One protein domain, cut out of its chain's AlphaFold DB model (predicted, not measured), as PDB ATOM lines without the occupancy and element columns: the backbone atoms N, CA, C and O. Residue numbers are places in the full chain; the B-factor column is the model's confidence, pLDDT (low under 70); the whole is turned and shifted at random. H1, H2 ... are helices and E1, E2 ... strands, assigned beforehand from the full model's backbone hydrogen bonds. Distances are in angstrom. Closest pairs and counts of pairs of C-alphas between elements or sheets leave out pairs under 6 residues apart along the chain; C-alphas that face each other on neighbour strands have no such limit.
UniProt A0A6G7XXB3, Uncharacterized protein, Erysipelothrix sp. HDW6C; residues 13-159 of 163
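This is residues 13 to 159 of the 163 residues of an uncharacterized protein of Erysipelothrix sp. HDW6C (UniProt A0A6G7XXB3). A twisted five-stranded sheet, E4 E5 E1 E7 E6, makes the larger lobe, with H1 over one face and H5 over the other. From one end of it a smaller, loosely built lobe of the short strand pair E2 and E3 with the helices H2 and H3 extends the long axis, and H4 lies between the two lobes. The printed part has 147 residues with six named helices and seven named strands, in the order E1 H1 E2 H2 H3 E3 H4 E4 H5 H6 E5 E6 E7; both sheets are antiparallel, and the class is mixed, helices and strands. The whole is compact, with a radius of gyration of the C-alphas of 16.3 A, yet elongated in outline, spanning 52 by 30 by 28 A.

The large sheet has E1, residues 13 to 20, as an inner strand between E5, residues 126 to 133, and E7, residues 149 to 158. E1 and E7 are antiparallel at 163 degrees, with N 15 and O 155 within hydrogen-bond range at 2.8 A. E5 and E1 are antiparallel at 154 degrees, with N 16 and O 130 at 2.9 A. E4, residues 91 to 99, is the edge strand beside E5; N 94 and O 129 are 3.0 A apart, and E4 bends by 71 degrees at residue 96. E6, residues 143 to 145, is the other edge strand and forms a hairpin with E7, with N 151 and O 144 at 2.8 A. H1, residues 23 to 30, is on the sheet at a height of 7.9 A and only just over E5, with 3 of its 8 C-alphas there; it runs slantwise to the strands, at 35 degrees to E5 on the local plane. The closest C-alphas of H1 and E4 are those of Val 23 and Phe 95, 5.7 A apart. On the opposite face H5, residues 102 to 106, lies over E5 at a height of 7.5 A, its closest C-alphas being those of Leu 105 and Val 129, 6.7 A. H6, residues 112 to 115, only grazes the sheet. H4, residues 77 to 81, touches H1, the closest C-alphas being those of Val 30 and Phe 78, 5.7 A, and only grazes the sheet with residues 78 to 81. E2, residues 32 to 34, and E3, residues 74 to 76, are antiparallel at 160 degrees, with N 33 and O 75 at 2.8 A. H2, residues 42 to 53, and H3, residues 64 to 70, are apart from each other, and neither is on the large sheet. Each is close to H4 but not clearly touching: Trp 53 and Gln 77 have C-alphas 7.1 A apart, Leu 67 and Tyr 80 7.5 A. Every O i to N i+4 pair is within hydrogen-bond range in H1, H2, H3, H4 and H5; H6 is too short for such a pair.

E1 begins at C-alpha 13, (235.521, 233.502, 273.182), and is 21.5 A long. E7, the longest strand, is 28.0 A and ends at C-alpha 158, (229.842, 232.728, 276.209). E4 measures 21.4 A and E5 20.3 A. H2, the longest helix, runs 16.0 A from C-alpha 42 at (266.990, 249.555, 266.779), and H1 is 10.8 A long.

The C-alphas farthest apart are those of Glu 40 and Pro 119, 53.7 A, while those of Val 13 and Tyr 159 are 6.7 A apart. The printed part has no cut, and no link is long. The mean pLDDT of the printed part is 85.4, and residues 35 to 73 are under 70.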
ATOM      1  N   VAL A  13     234.494 233.835 274.155       95.56
ATOM      2  CA  VAL A  13     235.521 233.502 273.182       95.56
ATOM      3  C   VAL A  13     235.067 234.024 271.829       95.56
ATOM      4  O   VAL A  13     233.952 233.725 271.401       95.56
ATOM      5  N   SER A  14     235.907 234.818 271.177       96.88
ATOM      6  CA  SER A  14     235.678 235.306 269.817       96.88
ATOM      7  C   SER A  14     236.377 234.394 268.811       96.88
ATOM      8  O   SER A  14     237.509 233.973 269.043       96.88
ATOM      9  N   LEU A  15     235.683 234.069 267.719       97.62
ATOM     10  CA  LEU A  15     236.118 233.136 266.683       97.62
ATOM     11  C   LEU A  15     236.320 233.854 265.349       97.62
ATOM     12  O   LEU A  15     235.387 234.450 264.802       97.62
ATOM     13  N   TRP A  16     237.506 233.660 264.782       98.31
ATOM     14  CA  TRP A  16     237.821 233.965 263.396       98.31
ATOM     15  C   TRP A  16     238.202 232.693 262.646       98.31
ATOM     16  O   TRP A  16     238.873 231.808 263.187       98.31
ATOM     17  N   LEU A  17     237.789 232.621 261.385       98.44
ATOM     18  CA  LEU A  17     238.153 231.547 260.468       98.44
ATOM     19  C   LEU A  17     238.817 232.134 259.230       98.44
ATOM     20  O   LEU A  17     238.371 233.152 258.708       98.44
ATOM     21  N   GLY A  18     239.878 231.488 258.752       98.12
ATOM     22  CA  GLY A  18     240.671 232.019 257.647       98.12
ATOM     23  C   GLY A  18     241.147 230.996 256.638       98.12
ATOM     24  O   GLY A  18     241.020 229.782 256.830       98.12
ATOM     25  N   ASN A  19     241.705 231.527 255.557       98.38
ATOM     26  CA  ASN A  19     242.418 230.793 254.530       98.38
ATOM     27  C   ASN A  19     243.827 231.369 254.393       98.38
ATOM     28  O   ASN A  19     243.995 232.509 253.970       98.38
ATOM     29  N   PHE A  20     244.813 230.558 254.756       97.94
ATOM     30  CA  PHE A  20     246.241 230.865 254.688       97.94
ATOM     31  C   PHE A  20     246.942 229.832 253.804       97.94
ATOM     32  O   PHE A  20     246.523 228.677 253.738       97.94
ATOM     33  N   GLU A  21     248.019 230.206 253.127       96.94
ATOM     34  CA  GLU A  21     248.798 229.299 252.282       96.94
ATOM     35  C   GLU A  21     249.374 228.128 253.093       96.94
ATOM     36  O   GLU A  21     249.340 226.973 252.667       96.94
ATOM     37  N   ASN A  22     249.907 228.426 254.279       97.00
ATOM     38  CA  ASN A  22     250.576 227.461 255.139       97.00
ATOM     39  C   ASN A  22     250.588 227.925 256.607       97.00
ATOM     40  O   ASN A  22     250.259 229.066 256.936       97.00
ATOM     41  N   VAL A  23     250.994 227.015 257.496       96.69
ATOM     42  CA  VAL A  23     251.058 227.269 258.942       96.69
ATOM     43  C   VAL A  23     252.028 228.396 259.310       96.69
ATOM     44  O   VAL A  23     251.753 229.140 260.246       96.69
ATOM     45  N   GLU A  24     253.127 228.568 258.572       94.75
ATOM     46  CA  GLU A  24     254.129 229.608 258.845       94.75
ATOM     47  C   GLU A  24     253.555 231.006 258.576       94.75
ATOM     48  O   GLU A  24     253.772 231.932 259.358       94.75
ATOM     49  N   GLN A  25     252.760 231.154 257.510       94.56
ATOM     50  CA  GLN A  25     252.046 232.390 257.202       94.56
ATOM     51  C   GLN A  25     251.054 232.754 258.315       94.56
ATOM     52  O   GLN A  25     251.058 233.899 258.766       94.56
ATOM     53  N   LEU A  26     250.261 231.785 258.796       96.75
ATOM     54  CA  LEU A  26     249.329 231.984 259.913       96.75
ATOM     55  C   LEU A  26     250.066 232.354 261.206       96.75
ATOM     56  O   LEU A  26     249.689 233.310 261.874       96.75
ATOM     57  N   GLN A  27     251.134 231.632 261.552       94.06
ATOM     58  CA  GLN A  27     251.924 231.902 262.756       94.06
ATOM     59  C   GLN A  27     252.551 233.294 262.729       94.06
ATOM     60  O   GLN A  27     252.520 233.995 263.733       94.06
ATOM     61  N   ARG A  28     253.086 233.716 261.578       90.88
ATOM     62  CA  ARG A  28     253.621 235.069 261.404       90.88
ATOM     63  C   ARG A  28     252.533 236.134 261.535       90.88
ATOM     64  O   ARG A  28     252.808 237.192 262.082       90.88
ATOM     65  N   TYR A  29     251.332 235.860 261.028       92.38
ATOM     66  CA  TYR A  29     250.206 236.789 261.077       92.38
ATOM     67  C   TYR A  29     249.738 237.080 262.511       92.38
ATOM     68  O   TYR A  29     249.493 238.228 262.861       92.38
ATOM     69  N   VAL A  30     249.661 236.049 263.353       93.31
ATOM     70  CA  VAL A  30     249.171 236.175 264.738       93.31
ATOM     71  C   VAL A  30     250.267 236.493 265.758       93.31
ATOM     72  O   VAL A  30     249.972 236.672 266.938       93.31
ATOM     73  N   ALA A  31     251.537 236.512 265.348       90.06
ATOM     74  CA  ALA A  31     252.652 236.718 266.261       90.06
ATOM     75  C   ALA A  31     252.704 238.158 266.782       90.06
ATOM     76  O   ALA A  31     252.735 239.113 266.006       90.06
ATOM     77  N   THR A  32     252.837 238.294 268.100       86.81
ATOM     78  CA  THR A  32     253.278 239.544 268.718       86.81
ATOM     79  C   THR A  32     254.792 239.637 268.603       86.81
ATOM     80  O   THR A  32     255.529 238.822 269.165       86.81
ATOM     81  N   VAL A  33     255.268 240.623 267.853       82.56
ATOM     82  CA  VAL A  33     256.692 240.911 267.709       82.56
ATOM     83  C   VAL A  33     257.073 241.996 268.700       82.56
ATOM     84  O   VAL A  33     256.586 243.119 268.606       82.56
ATOM     85  N   TYR A  34     257.951 241.651 269.638       76.88
ATOM     86  CA  TYR A  34     258.506 242.588 270.609       76.88
ATOM     87  C   TYR A  34     259.695 243.337 270.032       76.88
ATOM     88  O   TYR A  34     260.461 242.810 269.218       76.88
ATOM     89  N   LEU A  35     259.840 244.571 270.485       68.69
ATOM     90  CA  LEU A  35     260.840 245.494 269.994       68.69
ATOM     91  C   LEU A  35     261.971 245.608 271.001       68.69
ATOM     92  O   LEU A  35     261.747 245.815 272.190       68.69
ATOM     93  N   ASP A  36     263.192 245.453 270.503       65.81
ATOM     94  CA  ASP A  36     264.401 245.646 271.290       65.81
ATOM     95  C   ASP A  36     264.946 247.057 271.033       65.81
ATOM     96  O   ASP A  36     265.623 247.311 270.032       65.81
ATOM     97  N   PHE A  37     264.596 247.989 271.923       59.16
ATOM     98  CA  PHE A  37     265.039 249.389 271.868       59.16
ATOM     99  C   PHE A  37     266.506 249.575 272.248       59.16
ATOM    100  O   PHE A  37     267.074 250.626 271.959       59.16
ATOM    101  N   ASP A  38     267.130 248.563 272.854       63.06
ATOM    102  CA  ASP A  38     268.530 248.622 273.271       63.06
ATOM    103  C   ASP A  38     269.493 248.240 272.126       63.06
ATOM    104  O   ASP A  38     270.718 248.293 272.283       63.06
ATOM    105  N   ALA A  39     268.972 247.881 270.947       61.47
ATOM    106  CA  ALA A  39     269.778 247.572 269.774       61.47
ATOM    107  C   ALA A  39     270.463 248.827 269.195       61.47
ATOM    108  O   ALA A  39     269.840 249.860 268.966       61.47
ATOM    109  N   GLU A  40     271.750 248.708 268.849       59.50
ATOM    110  CA  GLU A  40     272.622 249.800 268.366       59.50
ATOM    111  C   GLU A  40     272.087 250.530 267.105       59.50
ATOM    112  O   GLU A  40     272.470 251.665 266.837       59.50
ATOM    113  N   ASN A  41     271.163 249.902 266.359       60.25
ATOM    114  CA  ASN A  41     270.417 250.469 265.221       60.25
ATOM    115  C   ASN A  41     268.892 250.227 265.315       60.25
ATOM    116  O   ASN A  41     268.206 250.230 264.285       60.25
ATOM    117  N   GLY A  42     268.367 249.990 266.525       60.06
ATOM    118  CA  GLY A  42     266.990 249.555 266.779       60.06
ATOM    119  C   GLY A  42     265.950 250.414 266.064       60.06
ATOM    120  O   GLY A  42     265.124 249.885 265.328       60.06
ATOM    121  N   ASP A  43     266.077 251.741 266.137       64.12
ATOM    122  CA  ASP A  43     265.132 252.687 265.529       64.12
ATOM    123  C   ASP A  43     265.039 252.611 263.993       64.12
ATOM    124  O   ASP A  43     263.959 252.801 263.424       64.12
ATOM    125  N   LEU A  44     266.154 252.358 263.294       66.62
ATOM    126  CA  LEU A  44     266.195 252.370 261.825       66.62
ATOM    127  C   LEU A  44     265.701 251.041 261.240       66.62
ATOM    128  O   LEU A  44     264.881 251.043 260.319       66.62
ATOM    129  N   GLU A  45     266.157 249.912 261.793       65.50
ATOM    130  CA  GLU A  45     265.607 248.595 261.449       65.50
ATOM    131  C   GLU A  45     264.111 248.534 261.774       65.50
ATOM    132  O   GLU A  45     263.331 247.924 261.039       65.50
ATOM    133  N   TRP A  46     263.698 249.233 262.833       66.69
ATOM    134  CA  TRP A  46     262.310 249.318 263.243       66.69
ATOM    135  C   TRP A  46     261.443 250.108 262.266       66.69
ATOM    136  O   TRP A  46     260.386 249.634 261.860       66.69
ATOM    137  N   GLN A  47     261.890 251.278 261.807       65.44
ATOM    138  CA  GLN A  47     261.186 252.013 260.748       65.44
ATOM    139  C   GLN A  47     261.049 251.180 259.462       65.44
ATOM    140  O   GLN A  47     260.013 251.230 258.799       65.44
ATOM    141  N   GLN A  48     262.059 250.373 259.123       69.00
ATOM    142  CA  GLN A  48     262.019 249.508 257.943       69.00
ATOM    143  C   GLN A  48     261.038 248.340 258.099       69.00
ATOM    144  O   GLN A  48     260.260 248.093 257.180       69.00
ATOM    145  N   LYS A  49     261.039 247.651 259.248       67.06
ATOM    146  CA  LYS A  49     260.087 246.565 259.542       67.06
ATOM    147  C   LYS A  49     258.654 247.086 259.670       67.06
ATOM    148  O   LYS A  49     257.758 246.505 259.069       67.06
ATOM    149  N   ARG A  50     258.442 248.230 260.333       63.78
ATOM    150  CA  ARG A  50     257.127 248.890 260.408       63.78
ATOM    151  C   ARG A  50     256.559 249.183 259.030       63.78
ATOM    152  O   ARG A  50     255.436 248.790 258.754       63.78
ATOM    153  N   ASN A  51     257.332 249.780 258.127       63.12
ATOM    154  CA  ASN A  51     256.847 250.071 256.772       63.12
ATOM    155  C   ASN A  51     256.493 248.810 255.958       63.12
ATOM    156  O   ASN A  51     255.818 248.920 254.939       63.12
ATOM    157  N   GLN A  52     256.958 247.625 256.374       65.50
ATOM    158  CA  GLN A  52     256.571 246.345 255.775       65.50
ATOM    159  C   GLN A  52     255.316 245.740 256.422       65.50
ATOM    160  O   GLN A  52     254.613 244.983 255.759       65.50
ATOM    161  N   TRP A  53     255.036 246.051 257.692       65.25
ATOM    162  CA  TRP A  53     253.890 245.522 258.446       65.25
ATOM    163  C   TRP A  53     252.652 246.423 258.373       65.25
ATOM    164  O   TRP A  53     251.528 245.939 258.273       65.25
ATOM    165  N   PHE A  54     252.838 247.740 258.309       63.81
ATOM    166  CA  PHE A  54     251.772 248.676 257.965       63.81
ATOM    167  C   PHE A  54     251.509 248.586 256.458       63.81
ATOM    168  O   PHE A  54     252.072 249.332 255.654       63.81
ATOM    169  N   LEU A  55     250.679 247.612 256.072       61.50
ATOM    170  CA  LEU A  55     250.271 247.409 254.685       61.50
ATOM    171  C   LEU A  55     249.712 248.727 254.122       61.50
ATOM    172  O   LEU A  55     248.802 249.299 254.726       61.50
ATOM    173  N   PRO A  56     250.176 249.202 252.949       60.84
ATOM    174  CA  PRO A  56     249.691 250.451 252.357       60.84
ATOM    175  C   PRO A  56     248.169 250.496 252.154       60.84
ATOM    176  O   PRO A  56     247.570 251.567 252.146       60.84
ATOM    177  N   THR A  57     247.531 249.330 252.009       58.75
ATOM    178  CA  THR A  57     246.074 249.162 251.900       58.75
ATOM    179  C   THR A  57     245.319 249.484 253.189       58.75
ATOM    180  O   THR A  57     244.124 249.760 253.138       58.75
ATOM    181  N   ASN A  58     246.006 249.480 254.330       58.50
ATOM    182  CA  ASN A  58     245.446 249.764 255.646       58.50
ATOM    183  C   ASN A  58     245.786 251.183 256.139       58.50
ATOM    184  O   ASN A  58     245.473 251.502 257.281       58.50
ATOM    185  N   ALA A  59     246.406 252.025 255.307       60.47
ATOM    186  CA  ALA A  59     246.777 253.395 255.658       60.47
ATOM    187  C   ALA A  59     245.566 254.353 255.709       60.47
ATOM    188  O   ALA A  59     244.568 254.158 255.012       60.47
ATOM    189  N   ASN A  60     245.692 255.456 256.455       64.94
ATOM    190  CA  ASN A  60     244.696 256.520 256.668       64.94
ATOM    191  C   ASN A  60     243.436 256.105 257.451       64.94
ATOM    192  O   ASN A  60     242.368 256.703 257.274       64.94
ATOM    193  N   ARG A  61     243.531 255.087 258.312       67.38
ATOM    194  CA  ARG A  61     242.428 254.701 259.204       67.38
ATOM    195  C   ARG A  61     242.285 255.695 260.356       67.38
ATOM    196  O   ARG A  61     243.255 256.299 260.818       67.38
ATOM    197  N   VAL A  62     241.056 255.855 260.842       58.34
ATOM    198  CA  VAL A  62     240.801 256.583 262.091       58.34
ATOM    199  C   VAL A  62     241.472 255.789 263.213       58.34
ATOM    200  O   VAL A  62     241.084 254.656 263.444       58.34
ATOM    201  N   GLY A  63     242.487 256.350 263.873       56.97
ATOM    202  CA  GLY A  63     243.259 255.636 264.897       56.97
ATOM    203  C   GLY A  63     244.654 255.171 264.463       56.97
ATOM    204  O   GLY A  63     245.396 254.665 265.298       56.97
ATOM    205  N   GLU A  64     245.053 255.349 263.194       63.94
ATOM    206  CA  GLU A  64     246.388 254.949 262.708       63.94
ATOM    207  C   GLU A  64     247.512 255.639 263.491       63.94
ATOM    208  O   GLU A  64     248.507 255.003 263.812       63.94
ATOM    209  N   CYS A  65     247.350 256.917 263.851       60.97
ATOM    210  CA  CYS A  65     248.331 257.641 264.663       60.97
ATOM    211  C   CYS A  65     248.445 257.060 266.079       60.97
ATOM    212  O   CYS A  65     249.545 256.960 266.615       60.97
ATOM    213  N   GLU A  66     247.325 256.677 266.683       63.22
ATOM    214  CA  GLU A  66     247.268 256.057 268.002       63.22
ATOM    215  C   GLU A  66     247.838 254.634 267.986       63.22
ATOM    216  O   GLU A  66     248.587 254.283 268.890       63.22
ATOM    217  N   LEU A  67     247.560 253.846 266.943       62.44
ATOM    218  CA  LEU A  67     248.171 252.531 266.707       62.44
ATOM    219  C   LEU A  67     249.678 252.662 266.462       62.44
ATOM    220  O   LEU A  67     250.469 251.898 267.007       62.44
ATOM    221  N   TYR A  68     250.086 253.675 265.694       62.09
ATOM    222  CA  TYR A  68     251.489 253.980 265.430       62.09
ATOM    223  C   TYR A  68     252.240 254.303 266.728       62.09
ATOM    224  O   TYR A  68     253.312 253.754 266.953       62.09
ATOM    225  N   GLN A  69     251.657 255.133 267.600       63.72
ATOM    226  CA  GLN A  69     252.224 255.478 268.911       63.72
ATOM    227  C   GLN A  69     252.129 254.329 269.929       63.72
ATOM    228  O   GLN A  69     252.991 254.193 270.786       63.72
ATOM    229  N   GLY A  70     251.091 253.493 269.852       61.09
ATOM    230  CA  GLY A  70     250.915 252.322 270.718       61.09
ATOM    231  C   GLY A  70     251.835 251.151 270.361       61.09
ATOM    232  O   GLY A  70     252.095 250.301 271.207       61.09
ATOM    233  N   SER A  71     252.374 251.130 269.139       63.19
ATOM    234  CA  SER A  71     253.332 250.121 268.664       63.19
ATOM    235  C   SER A  71     254.771 250.352 269.137       63.19
ATOM    236  O   SER A  71     255.697 249.728 268.628       63.19
ATOM    237  N   ASP A  72     254.977 251.247 270.101       63.75
ATOM    238  CA  ASP A  72     256.292 251.597 270.637       63.75
ATOM    239  C   ASP A  72     256.899 250.504 271.532       63.75
ATOM    240  O   ASP A  72     257.964 250.730 272.075       63.75
ATOM    241  N   GLU A  73     256.283 249.327 271.695       69.12
ATOM    242  CA  GLU A  73     256.881 248.199 272.446       69.12
ATOM    243  C   GLU A  73     256.689 246.833 271.772       69.12
ATOM    244  O   GLU A  73     257.555 245.953 271.840       69.12
ATOM    245  N   SER A  74     255.580 246.665 271.058       78.81
ATOM    246  CA  SER A  74     255.282 245.459 270.297       78.81
ATOM    247  C   SER A  74     254.323 245.739 269.147       78.81
ATOM    248  O   SER A  74     253.594 246.727 269.158       78.81
ATOM    249  N   PHE A  75     254.288 244.836 268.170       81.81
ATOM    250  CA  PHE A  75     253.326 244.872 267.073       81.81
ATOM    251  C   PHE A  75     252.725 243.491 266.819       81.81
ATOM    252  O   PHE A  75     253.446 242.493 266.798       81.81
ATOM    253  N   ASN A  76     251.420 243.452 266.564       86.75
ATOM    254  CA  ASN A  76     250.693 242.266 266.136       86.75
ATOM    255  C   ASN A  76     249.782 242.637 264.952       86.75
ATOM    256  O   ASN A  76     248.956 243.547 265.053       86.75
ATOM    257  N   GLN A  77     249.939 241.947 263.816       87.44
ATOM    258  CA  GLN A  77     249.179 242.258 262.600       87.44
ATOM    259  C   GLN A  77     247.676 242.023 262.790       87.44
ATOM    260  O   GLN A  77     246.874 242.812 262.298       87.44
ATOM    261  N   PHE A  78     247.288 240.970 263.512       91.88
ATOM    262  CA  PHE A  78     245.884 240.684 263.789       91.88
ATOM    263  C   PHE A  78     245.242 241.805 264.617       91.88
ATOM    264  O   PHE A  78     244.155 242.267 264.268       91.88
ATOM    265  N   GLU A  79     245.914 242.263 265.685       88.81
ATOM    266  CA  GLU A  79     245.404 243.361 266.525       88.81
ATOM    267  C   GLU A  79     245.165 244.616 265.690       88.81
ATOM    268  O   GLU A  79     244.150 245.291 265.852       88.81
ATOM    269  N   TYR A  80     246.079 244.893 264.758       85.06
ATOM    270  CA  TYR A  80     245.980 246.012 263.835       85.06
ATOM    271  C   TYR A  80     244.837 245.856 262.821       85.06
ATOM    272  O   TYR A  80     244.069 246.793 262.597       85.06
ATOM    273  N   ASP A  81     244.700 244.684 262.200       88.38
ATOM    274  CA  ASP A  81     243.703 244.466 261.150       88.38
ATOM    275  C   ASP A  81     242.270 244.504 261.678       88.38
ATOM    276  O   ASP A  81     241.393 245.003 260.968       88.38
ATOM    277  N   PHE A  82     242.054 244.004 262.898       90.06
ATOM    278  CA  PHE A  82     240.746 243.914 263.554       90.06
ATOM    279  C   PHE A  82     240.531 244.967 264.644       90.06
ATOM    280  O   PHE A  82     239.509 244.918 265.319       90.06
ATOM    281  N   GLU A  83     241.476 245.891 264.839       86.81
ATOM    282  CA  GLU A  83     241.428 246.917 265.894       86.81
ATOM    283  C   GLU A  83     241.052 246.311 267.270       86.81
ATOM    284  O   GLU A  83     240.257 246.851 268.042       86.81
ATOM    285  N   CYS A  84     241.620 245.134 267.564       86.38
ATOM    286  CA  CYS A  84     241.264 244.289 268.700       86.38
ATOM    287  C   CYS A  84     242.511 243.939 269.510       86.38
ATOM    288  O   CYS A  84     243.245 243.033 269.134       86.38
ATOM    289  N   TYR A  85     242.709 244.611 270.642       84.75
ATOM    290  CA  TYR A  85     243.787 244.299 271.586       84.75
ATOM    291  C   TYR A  85     243.435 243.098 272.462       84.75
ATOM    292  O   TYR A  85     242.299 242.978 272.934       84.75
ATOM    293  N   PHE A  86     244.408 242.225 272.713       85.88
ATOM    294  CA  PHE A  86     244.231 241.061 273.578       85.88
ATOM    295  C   PHE A  86     245.533 240.672 274.285       85.88
ATOM    296  O   PHE A  86     246.615 241.147 273.966       85.88
ATOM    297  N   ASP A  87     245.419 239.798 275.283       87.94
ATOM    298  CA  ASP A  87     246.577 239.139 275.879       87.94
ATOM    299  C   ASP A  87     246.878 237.859 275.071       87.94
ATOM    300  O   ASP A  87     246.004 236.982 275.001       87.94
ATOM    301  N   PRO A  88     248.069 237.735 274.446       87.12
ATOM    302  CA  PRO A  88     248.436 236.584 273.623       87.12
ATOM    303  C   PRO A  88     248.304 235.227 274.320       87.12
ATOM    304  O   PRO A  88     248.064 234.230 273.638       87.12
ATOM    305  N   ASP A  89     248.388 235.174 275.653       90.00
ATOM    306  CA  ASP A  89     248.203 233.937 276.424       90.00
ATOM    307  C   ASP A  89     246.753 233.413 276.369       90.00
ATOM    308  O   ASP A  89     246.493 232.243 276.659       90.00
ATOM    309  N   PHE A  90     245.792 234.254 275.970       92.69
ATOM    310  CA  PHE A  90     244.389 233.886 275.752       92.69
ATOM    311  C   PHE A  90     244.060 233.594 274.284       92.69
ATOM    312  O   PHE A  90     242.881 233.476 273.941       92.69
ATOM    313  N   MET A  91     245.058 233.474 273.411       95.19
ATOM    314  CA  MET A  91     244.847 233.131 272.012       95.19
ATOM    315  C   MET A  91     245.171 231.659 271.752       95.19
ATOM    316  O   MET A  91     246.244 231.163 272.085       95.19
ATOM    317  N   GLU A  92     244.262 230.965 271.076       97.44
ATOM    318  CA  GLU A  92     244.527 229.651 270.502       97.44
ATOM    319  C   GLU A  92     244.378 229.701 268.987       97.44
ATOM    320  O   GLU A  92     243.412 230.246 268.449       97.44
ATOM    321  N   VAL A  93     245.343 229.104 268.291       97.62
ATOM    322  CA  VAL A  93     245.424 229.131 266.832       97.62
ATOM    323  C   VAL A  93     245.669 227.725 266.311       97.62
ATOM    324  O   VAL A  93     246.499 226.990 266.850       97.62
ATOM    325  N   SER A  94     244.985 227.343 265.234       97.81
ATOM    326  CA  SER A  94     245.283 226.094 264.531       97.81
ATOM    327  C   SER A  94     245.211 226.235 263.016       97.81
ATOM    328  O   SER A  94     244.390 226.973 262.479       97.81
ATOM    329  N   PHE A  95     246.085 225.488 262.337       97.81
ATOM    330  CA  PHE A  95     246.092 225.306 260.888       97.81
ATOM    331  C   PHE A  95     245.707 223.859 260.565       97.81
ATOM    332  O   PHE A  95     246.223 222.927 261.190       97.81
ATOM    333  N   ARG A  96     244.789 223.656 259.619       95.56
ATOM    334  CA  ARG A  96     244.156 222.359 259.328       95.56
ATOM    335  C   ARG A  96     244.009 222.115 257.832       95.56
ATOM    336  O   ARG A  96     244.259 222.987 257.010       95.56
ATOM    337  N   ASN A  97     243.557 220.914 257.476       97.06
ATOM    338  CA  ASN A  97     243.068 220.673 256.122       97.06
ATOM    339  C   ASN A  97     241.811 221.526 255.868       97.06
ATOM    340  O   ASN A  97     240.950 221.574 256.751       97.06
ATOM    341  N   PRO A  98     241.674 222.156 254.684       98.12
ATOM    342  CA  PRO A  98     240.512 222.976 254.370       98.12
ATOM    343  C   PRO A  98     239.194 222.210 254.527       98.12
ATOM    344  O   PRO A  98     239.024 221.133 253.953       98.12
ATOM    345  N   THR A  99     238.247 222.772 255.276       98.25
ATOM    346  CA  THR A  99     236.921 222.177 255.486       98.25
ATOM    347  C   THR A  99     235.863 223.250 255.731       98.25
ATOM    348  O   THR A  99     236.173 224.354 256.174       98.25
ATOM    349  N   SER A 100     234.606 222.941 255.415       97.31
ATOM    350  CA  SER A 100     233.432 223.742 255.793       97.31
ATOM    351  C   SER A 100     232.688 223.146 256.996       97.31
ATOM    352  O   SER A 100     231.654 223.670 257.409       97.31
ATOM    353  N   ASP A 101     233.204 222.052 257.567       96.38
ATOM    354  CA  ASP A 101     232.721 221.491 258.825       96.38
ATOM    355  C   ASP A 101     233.348 222.259 259.990       96.38
ATOM    356  O   ASP A 101     234.509 222.061 260.355       96.38
ATOM    357  N   TRP A 102     232.564 223.163 260.568       93.88
ATOM    358  CA  TRP A 102     233.040 224.031 261.633       93.88
ATOM    359  C   TRP A 102     233.432 223.253 262.899       93.88
ATOM    360  O   TRP A 102     234.356 223.667 263.594       93.88
ATOM    361  N   ILE A 103     232.814 222.095 263.166       94.62
ATOM    362  CA  ILE A 103     233.151 221.253 264.322       94.62
ATOM    363  C   ILE A 103     234.566 220.691 264.154       94.62
ATOM    364  O   ILE A 103     235.358 220.730 265.095       94.62
ATOM    365  N   GLN A 104     234.917 220.240 262.946       95.19
ATOM    366  CA  GLN A 104     236.276 219.776 262.627       95.19
ATOM    367  C   GLN A 104     237.324 220.894 262.713       95.19
ATOM    368  O   GLN A 104     238.496 220.627 262.985       95.19
ATOM    369  N   LEU A 105     236.927 222.149 262.482       95.94
ATOM    370  CA  LEU A 105     237.822 223.295 262.647       95.94
ATOM    371  C   LEU A 105     238.135 223.540 264.123       95.94
ATOM    372  O   LEU A 105     239.297 223.714 264.487       95.94
ATOM    373  N   ILE A 106     237.120 223.517 264.987       95.19
ATOM    374  CA  ILE A 106     237.284 223.926 266.386       95.19
ATOM    375  C   ILE A 106     237.578 222.779 267.361       95.19
ATOM    376  O   ILE A 106     237.915 223.054 268.513       95.19
ATOM    377  N   GLU A 107     237.486 221.510 266.956       93.81
ATOM    378  CA  GLU A 107     237.819 220.388 267.846       93.81
ATOM    379  C   GLU A 107     239.241 220.531 268.422       93.81
ATOM    380  O   GLU A 107     240.146 221.006 267.743       93.81
ATOM    381  N   ASN A 108     239.464 220.104 269.665       93.56
ATOM    382  CA  ASN A 108     240.737 220.222 270.405       93.56
ATOM    383  C   ASN A 108     241.127 221.625 270.909       93.56
ATOM    384  O   ASN A 108     242.160 221.731 271.563       93.56
ATOM    385  N   HIS A 109     240.323 222.666 270.675       96.06
ATOM    386  CA  HIS A 109     240.503 223.951 271.361       96.06
ATOM    387  C   HIS A 109     239.901 223.913 272.769       96.06
ATOM    388  O   HIS A 109     238.990 223.123 273.061       96.06
ATOM    389  N   SER A 110     240.401 224.770 273.655       95.06
ATOM    390  CA  SER A 110     239.894 224.879 275.020       95.06
ATOM    391  C   SER A 110     238.405 225.207 275.038       95.06
ATOM    392  O   SER A 110     237.862 225.899 274.183       95.06
ATOM    393  N   TYR A 111     237.694 224.654 276.019       94.56
ATOM    394  CA  TYR A 111     236.255 224.875 276.190       94.56
ATOM    395  C   TYR A 111     235.372 224.517 274.976       94.56
ATOM    396  O   TYR A 111     234.172 224.764 275.041       94.56
ATOM    397  N   TYR A 112     235.904 223.859 273.933       93.88
ATOM    398  CA  TYR A 112     235.184 223.414 272.727       93.88
ATOM    399  C   TYR A 112     233.810 222.813 273.045       93.88
ATOM    400  O   TYR A 112     232.801 223.158 272.433       93.88
ATOM    401  N   ALA A 113     233.746 221.952 274.067       94.44
ATOM    402  CA  ALA A 113     232.519 221.279 274.481       94.44
ATOM    403  C   ALA A 113     231.380 222.233 274.893       94.44
ATOM    404  O   ALA A 113     230.229 221.807 274.886       94.44
ATOM    405  N   GLN A 114     231.687 223.481 275.256       95.06
ATOM    406  CA  GLN A 114     230.711 224.483 275.684       95.06
ATOM    407  C   GLN A 114     230.075 225.239 274.516       95.06
ATOM    408  O   GLN A 114     228.941 225.691 274.646       95.06
ATOM    409  N   PHE A 115     230.776 225.373 273.387       92.44
ATOM    410  CA  PHE A 115     230.287 226.149 272.245       92.44
ATOM    411  C   PHE A 115     230.048 225.323 270.978       92.44
ATOM    412  O   PHE A 115     229.338 225.807 270.112       92.44
ATOM    413  N   LYS A 116     230.515 224.069 270.887       93.06
ATOM    414  CA  LYS A 116     230.386 223.177 269.708       93.06
ATOM    415  C   LYS A 116     228.975 222.910 269.166       93.06
ATOM    416  O   LYS A 116     228.845 222.370 268.075       93.06
ATOM    417  N   ASP A 117     227.932 223.189 269.943       92.75
ATOM    418  CA  ASP A 117     226.541 222.914 269.558       92.75
ATOM    419  C   ASP A 117     225.848 224.171 268.991       92.75
ATOM    420  O   ASP A 117     224.663 224.144 268.654       92.75
ATOM    421  N   ILE A 118     226.576 225.288 268.877       91.56
ATOM    422  CA  ILE A 118     226.064 226.534 268.307       91.56
ATOM    423  C   ILE A 118     225.871 226.359 266.791       91.56
ATOM    424  O   ILE A 118     226.774 225.891 266.102       91.56
ATOM    425  N   PRO A 119     224.700 226.718 266.235       91.88
ATOM    426  CA  PRO A 119     224.394 226.450 264.835       91.88
ATOM    427  C   PRO A 119     225.112 227.437 263.900       91.88
ATOM    428  O   PRO A 119     224.541 228.448 263.493       91.88
ATOM    429  N   ILE A 120     226.361 227.131 263.544       94.06
ATOM    430  CA  ILE A 120     227.150 227.869 262.550       94.06
ATOM    431  C   ILE A 120     227.079 227.144 261.205       94.06
ATOM    432  O   ILE A 120     227.369 225.952 261.110       94.06
ATOM    433  N   THR A 121     226.731 227.883 260.151       94.12
ATOM    434  CA  THR A 121     226.767 227.393 258.767       94.12
ATOM    435  C   THR A 121     227.857 228.135 258.010       94.12
ATOM    436  O   THR A 121     227.767 229.349 257.843       94.12
ATOM    437  N   LEU A 122     228.861 227.407 257.523       96.31
ATOM    438  CA  LEU A 122     229.938 227.967 256.709       96.31
ATOM    439  C   LEU A 122     229.590 227.851 255.221       96.31
ATOM    440  O   LEU A 122     229.189 226.789 254.745       96.31
ATOM    441  N   THR A 123     229.745 228.945 254.477       94.62
ATOM    442  CA  THR A 123     229.463 228.999 253.029       94.62
ATOM    443  C   THR A 123     230.681 228.687 252.162       94.62
ATOM    444  O   THR A 123     230.558 228.592 250.944       94.62
ATOM    445  N   GLN A 124     231.850 228.531 252.782       96.81
ATOM    446  CA  GLN A 124     233.121 228.219 252.141       96.81
ATOM    447  C   GLN A 124     233.975 227.344 253.061       96.81
ATOM    448  O   GLN A 124     233.613 227.096 254.214       96.81
ATOM    449  N   THR A 125     235.095 226.849 252.543       98.19
ATOM    450  CA  THR A 125     236.075 226.125 253.351       98.19
ATOM    451  C   THR A 125     237.057 227.087 253.999       98.19
ATOM    452  O   THR A 125     237.421 228.097 253.396       98.19
ATOM    453  N   TYR A 126     237.529 226.716 255.181       98.56
ATOM    454  CA  TYR A 126     238.568 227.413 255.926       98.56
ATOM    455  C   TYR A 126     239.651 226.425 256.336       98.56
ATOM    456  O   TYR A 126     239.378 225.231 256.482       98.56
ATOM    457  N   ASN A 127     240.871 226.915 256.526       98.44
ATOM    458  CA  ASN A 127     242.007 226.111 256.971       98.44
ATOM    459  C   ASN A 127     242.725 226.685 258.199       98.44
ATOM    460  O   ASN A 127     243.631 226.041 258.720       98.44
ATOM    461  N   ALA A 128     242.304 227.851 258.683       98.38
ATOM    462  CA  ALA A 128     242.828 228.477 259.883       98.38
ATOM    463  C   ALA A 128     241.707 228.800 260.870       98.38
ATOM    464  O   ALA A 128     240.606 229.189 260.473       98.38
ATOM    465  N   VAL A 129     242.020 228.663 262.156       98.38
ATOM    466  CA  VAL A 129     241.157 229.023 263.284       98.38
ATOM    467  C   VAL A 129     241.947 229.918 264.216       98.38
ATOM    468  O   VAL A 129     243.071 229.566 264.573       98.38
ATOM    469  N   ILE A 130     241.349 231.033 264.623       98.25
ATOM    470  CA  ILE A 130     241.858 231.897 265.687       98.25
ATOM    471  C   ILE A 130     240.728 232.071 266.701       98.25
ATOM    472  O   ILE A 130     239.636 232.529 266.358       98.25
ATOM    473  N   LEU A 131     240.986 231.667 267.941       97.62
ATOM    474  CA  LEU A 131     240.098 231.852 269.083       97.62
ATOM    475  C   LEU A 131     240.787 232.772 270.081       97.62
ATOM    476  O   LEU A 131     241.913 232.498 270.490       97.62
ATOM    477  N   ILE A 132     240.100 233.832 270.498       96.06
ATOM    478  CA  ILE A 132     240.585 234.732 271.548       96.06
ATOM    479  C   ILE A 132     239.611 234.654 272.715       96.06
ATOM    480  O   ILE A 132     238.457 235.079 272.614       96.06
ATOM    481  N   TYR A 133     240.068 234.072 273.820       94.38
ATOM    482  CA  TYR A 133     239.314 234.000 275.066       94.38
ATOM    483  C   TYR A 133     239.373 235.332 275.802       94.38
ATOM    484  O   TYR A 133     240.233 236.173 275.556       94.38
ATOM    485  N   ASN A 134     238.451 235.517 276.747       92.44
ATOM    486  CA  ASN A 134     238.310 236.778 277.472       92.44
ATOM    487  C   ASN A 134     237.976 237.981 276.565       92.44
ATOM    488  O   ASN A 134     238.114 239.130 276.983       92.44
ATOM    489  N   CYS A 135     237.493 237.718 275.349       90.81
ATOM    490  CA  CYS A 135     237.215 238.715 274.330       90.81
ATOM    491  C   CYS A 135     235.769 238.576 273.847       90.81
ATOM    492  O   CYS A 135     235.293 237.486 273.532       90.81
ATOM    493  N   ALA A 136     235.057 239.702 273.816       92.25
ATOM    494  CA  ALA A 136     233.740 239.816 273.201       92.25
ATOM    495  C   ALA A 136     233.836 240.828 272.061       92.25
ATOM    496  O   ALA A 136     233.338 241.950 272.174       92.25
ATOM    497  N   TYR A 137     234.559 240.443 271.011       94.06
ATOM    498  CA  TYR A 137     234.696 241.249 269.808       94.06
ATOM    499  C   TYR A 137     233.317 241.493 269.183       94.06
ATOM    500  O   TYR A 137     232.529 240.564 268.995       94.06
ATOM    501  N   ASP A 138     233.002 242.748 268.887       91.44
ATOM    502  CA  ASP A 138     231.670 243.165 268.437       91.44
ATOM    503  C   ASP A 138     231.459 243.008 266.921       91.44
ATOM    504  O   ASP A 138     230.338 243.164 266.434       91.44
ATOM    505  N   GLY A 139     232.513 242.661 266.176       93.69
ATOM    506  CA  GLY A 139     232.450 242.477 264.731       93.69
ATOM    507  C   GLY A 139     232.497 243.770 263.919       93.69
ATOM    508  O   GLY A 139     232.117 243.735 262.749       93.69
ATOM    509  N   HIS A 140     232.938 244.898 264.493       92.81
ATOM    510  CA  HIS A 140     233.016 246.172 263.765       92.81
ATOM    511  C   HIS A 140     233.890 246.091 262.499       92.81
ATOM    512  O   HIS A 140     233.541 246.698 261.485       92.81
ATOM    513  N   ILE A 141     234.947 245.270 262.507       91.50
ATOM    514  CA  ILE A 141     235.623 244.777 261.298       91.50
ATOM    515  C   ILE A 141     235.275 243.296 261.123       91.50
ATOM    516  O   ILE A 141     235.744 242.442 261.878       91.50
ATOM    517  N   ALA A 142     234.418 242.999 260.142       95.25
ATOM    518  CA  ALA A 142     233.872 241.658 259.924       95.25
ATOM    519  C   ALA A 142     234.797 240.734 259.117       95.25
ATOM    520  O   ALA A 142     234.699 239.517 259.239       95.25
ATOM    521  N   ASN A 143     235.665 241.283 258.268       95.62
ATOM    522  CA  ASN A 143     236.606 240.505 257.468       95.62
ATOM    523  C   ASN A 143     237.847 241.323 257.101       95.62
ATOM    524  O   ASN A 143     237.797 242.552 257.023       95.62
ATOM    525  N   HIS A 144     238.935 240.609 256.829       92.94
ATOM    526  CA  HIS A 144     240.152 241.130 256.231       92.94
ATOM    527  C   HIS A 144     240.602 240.186 255.113       92.94
ATOM    528  O   HIS A 144     240.684 238.976 255.311       92.94
ATOM    529  N   THR A 145     240.853 240.711 253.914       93.50
ATOM    530  CA  THR A 145     241.282 239.908 252.759       93.50
ATOM    531  C   THR A 145     242.404 240.617 252.019       93.50
ATOM    532  O   THR A 145     242.309 241.808 251.723       93.50
ATOM    533  N   THR A 146     243.442 239.855 251.693       88.81
ATOM    534  CA  THR A 146     244.580 240.259 250.865       88.81
ATOM    535  C   THR A 146     244.753 239.262 249.715       88.81
ATOM    536  O   THR A 146     244.003 238.292 249.612       88.81
ATOM    537  N   ASP A 147     245.751 239.478 248.856       87.69
ATOM    538  CA  ASP A 147     246.122 238.493 247.828       87.69
ATOM    539  C   ASP A 147     246.674 237.187 248.439       87.69
ATOM    540  O   ASP A 147     246.624 236.135 247.801       87.69
ATOM    541  N   ASP A 148     247.166 237.249 249.679       88.44
ATOM    542  CA  ASP A 148     247.917 236.177 250.334       88.44
ATOM    543  C   ASP A 148     247.078 235.357 251.328       88.44
ATOM    544  O   ASP A 148     247.385 234.188 251.579       88.44
ATOM    545  N   TYR A 149     246.056 235.962 251.938       93.94
ATOM    546  CA  TYR A 149     245.194 235.315 252.931       93.94
ATOM    547  C   TYR A 149     243.849 236.029 253.084       93.94
ATOM    548  O   TYR A 149     243.698 237.209 252.751       93.94
ATOM    549  N   SER A 150     242.877 235.322 253.659       96.81
ATOM    550  CA  SER A 150     241.615 235.902 254.120       96.81
ATOM    551  C   SER A 150     241.273 235.454 255.534       96.81
ATOM    552  O   SER A 150     241.618 234.346 255.951       96.81
ATOM    553  N   LEU A 151     240.587 236.320 256.275       97.69
ATOM    554  CA  LEU A 151     240.100 236.056 257.620       97.69
ATOM    555  C   LEU A 151     238.717 236.683 257.802       97.69
ATOM    556  O   LEU A 151     238.533 237.877 257.571       97.69
ATOM    557  N   ASP A 152     237.767 235.880 258.264       97.94
ATOM    558  CA  ASP A 152     236.403 236.289 258.571       97.94
ATOM    559  C   ASP A 152     236.169 236.184 260.077       97.94
ATOM    560  O   ASP A 152     236.440 235.149 260.693       97.94
ATOM    561  N   TYR A 153     235.622 237.241 260.672       97.94
ATOM    562  CA  TYR A 153     235.032 237.148 261.996       97.94
ATOM    563  C   TYR A 153     233.704 236.391 261.906       97.94
ATOM    564  O   TYR A 153     232.829 236.748 261.117       97.94
ATOM    565  N   ILE A 154     233.543 235.348 262.723       97.12
ATOM    566  CA  ILE A 154     232.357 234.487 262.680       97.12
ATOM    567  C   ILE A 154     231.349 234.887 263.750       97.12
ATOM    568  O   ILE A 154     230.191 235.158 263.436       97.12
ATOM    569  N   ALA A 155     231.772 234.868 265.015       95.38
ATOM    570  CA  ALA A 155     230.937 235.174 266.172       95.38
ATOM    571  C   ALA A 155     231.768 235.150 267.462       95.38
ATOM    572  O   ALA A 155     232.926 234.728 267.474       95.38
ATOM    573  N   HIS A 156     231.135 235.535 268.569       95.38
ATOM    574  CA  HIS A 156     231.628 235.291 269.916       95.38
ATOM    575  C   HIS A 156     230.608 234.479 270.719       95.38
ATOM    576  O   HIS A 156     229.396 234.612 270.530       95.38
ATOM    577  N   PHE A 157     231.090 233.641 271.635       94.00
ATOM    578  CA  PHE A 157     230.258 232.720 272.413       94.00
ATOM    579  C   PHE A 157     230.574 232.826 273.895       94.00
ATOM    580  O   PHE A 157     231.750 232.939 274.236       94.00
ATOM    581  N   PRO A 158     229.570 232.777 274.786       93.94
ATOM    582  CA  PRO A 158     229.842 232.728 276.209       93.94
ATOM    583  C   PRO A 158     230.549 231.414 276.565       93.94
ATOM    584  O   PRO A 158     230.209 230.356 276.035       93.94
ATOM    585  N   TYR A 159     231.498 231.470 277.493       92.75
ATOM    586  CA  TYR A 159     232.152 230.297 278.064       92.75
ATOM    587  C   TYR A 159     232.371 230.485 279.567       92.75
ATOM    588  O   TYR A 159     232.475 231.600 280.078       92.75
TER     589      TYR A 159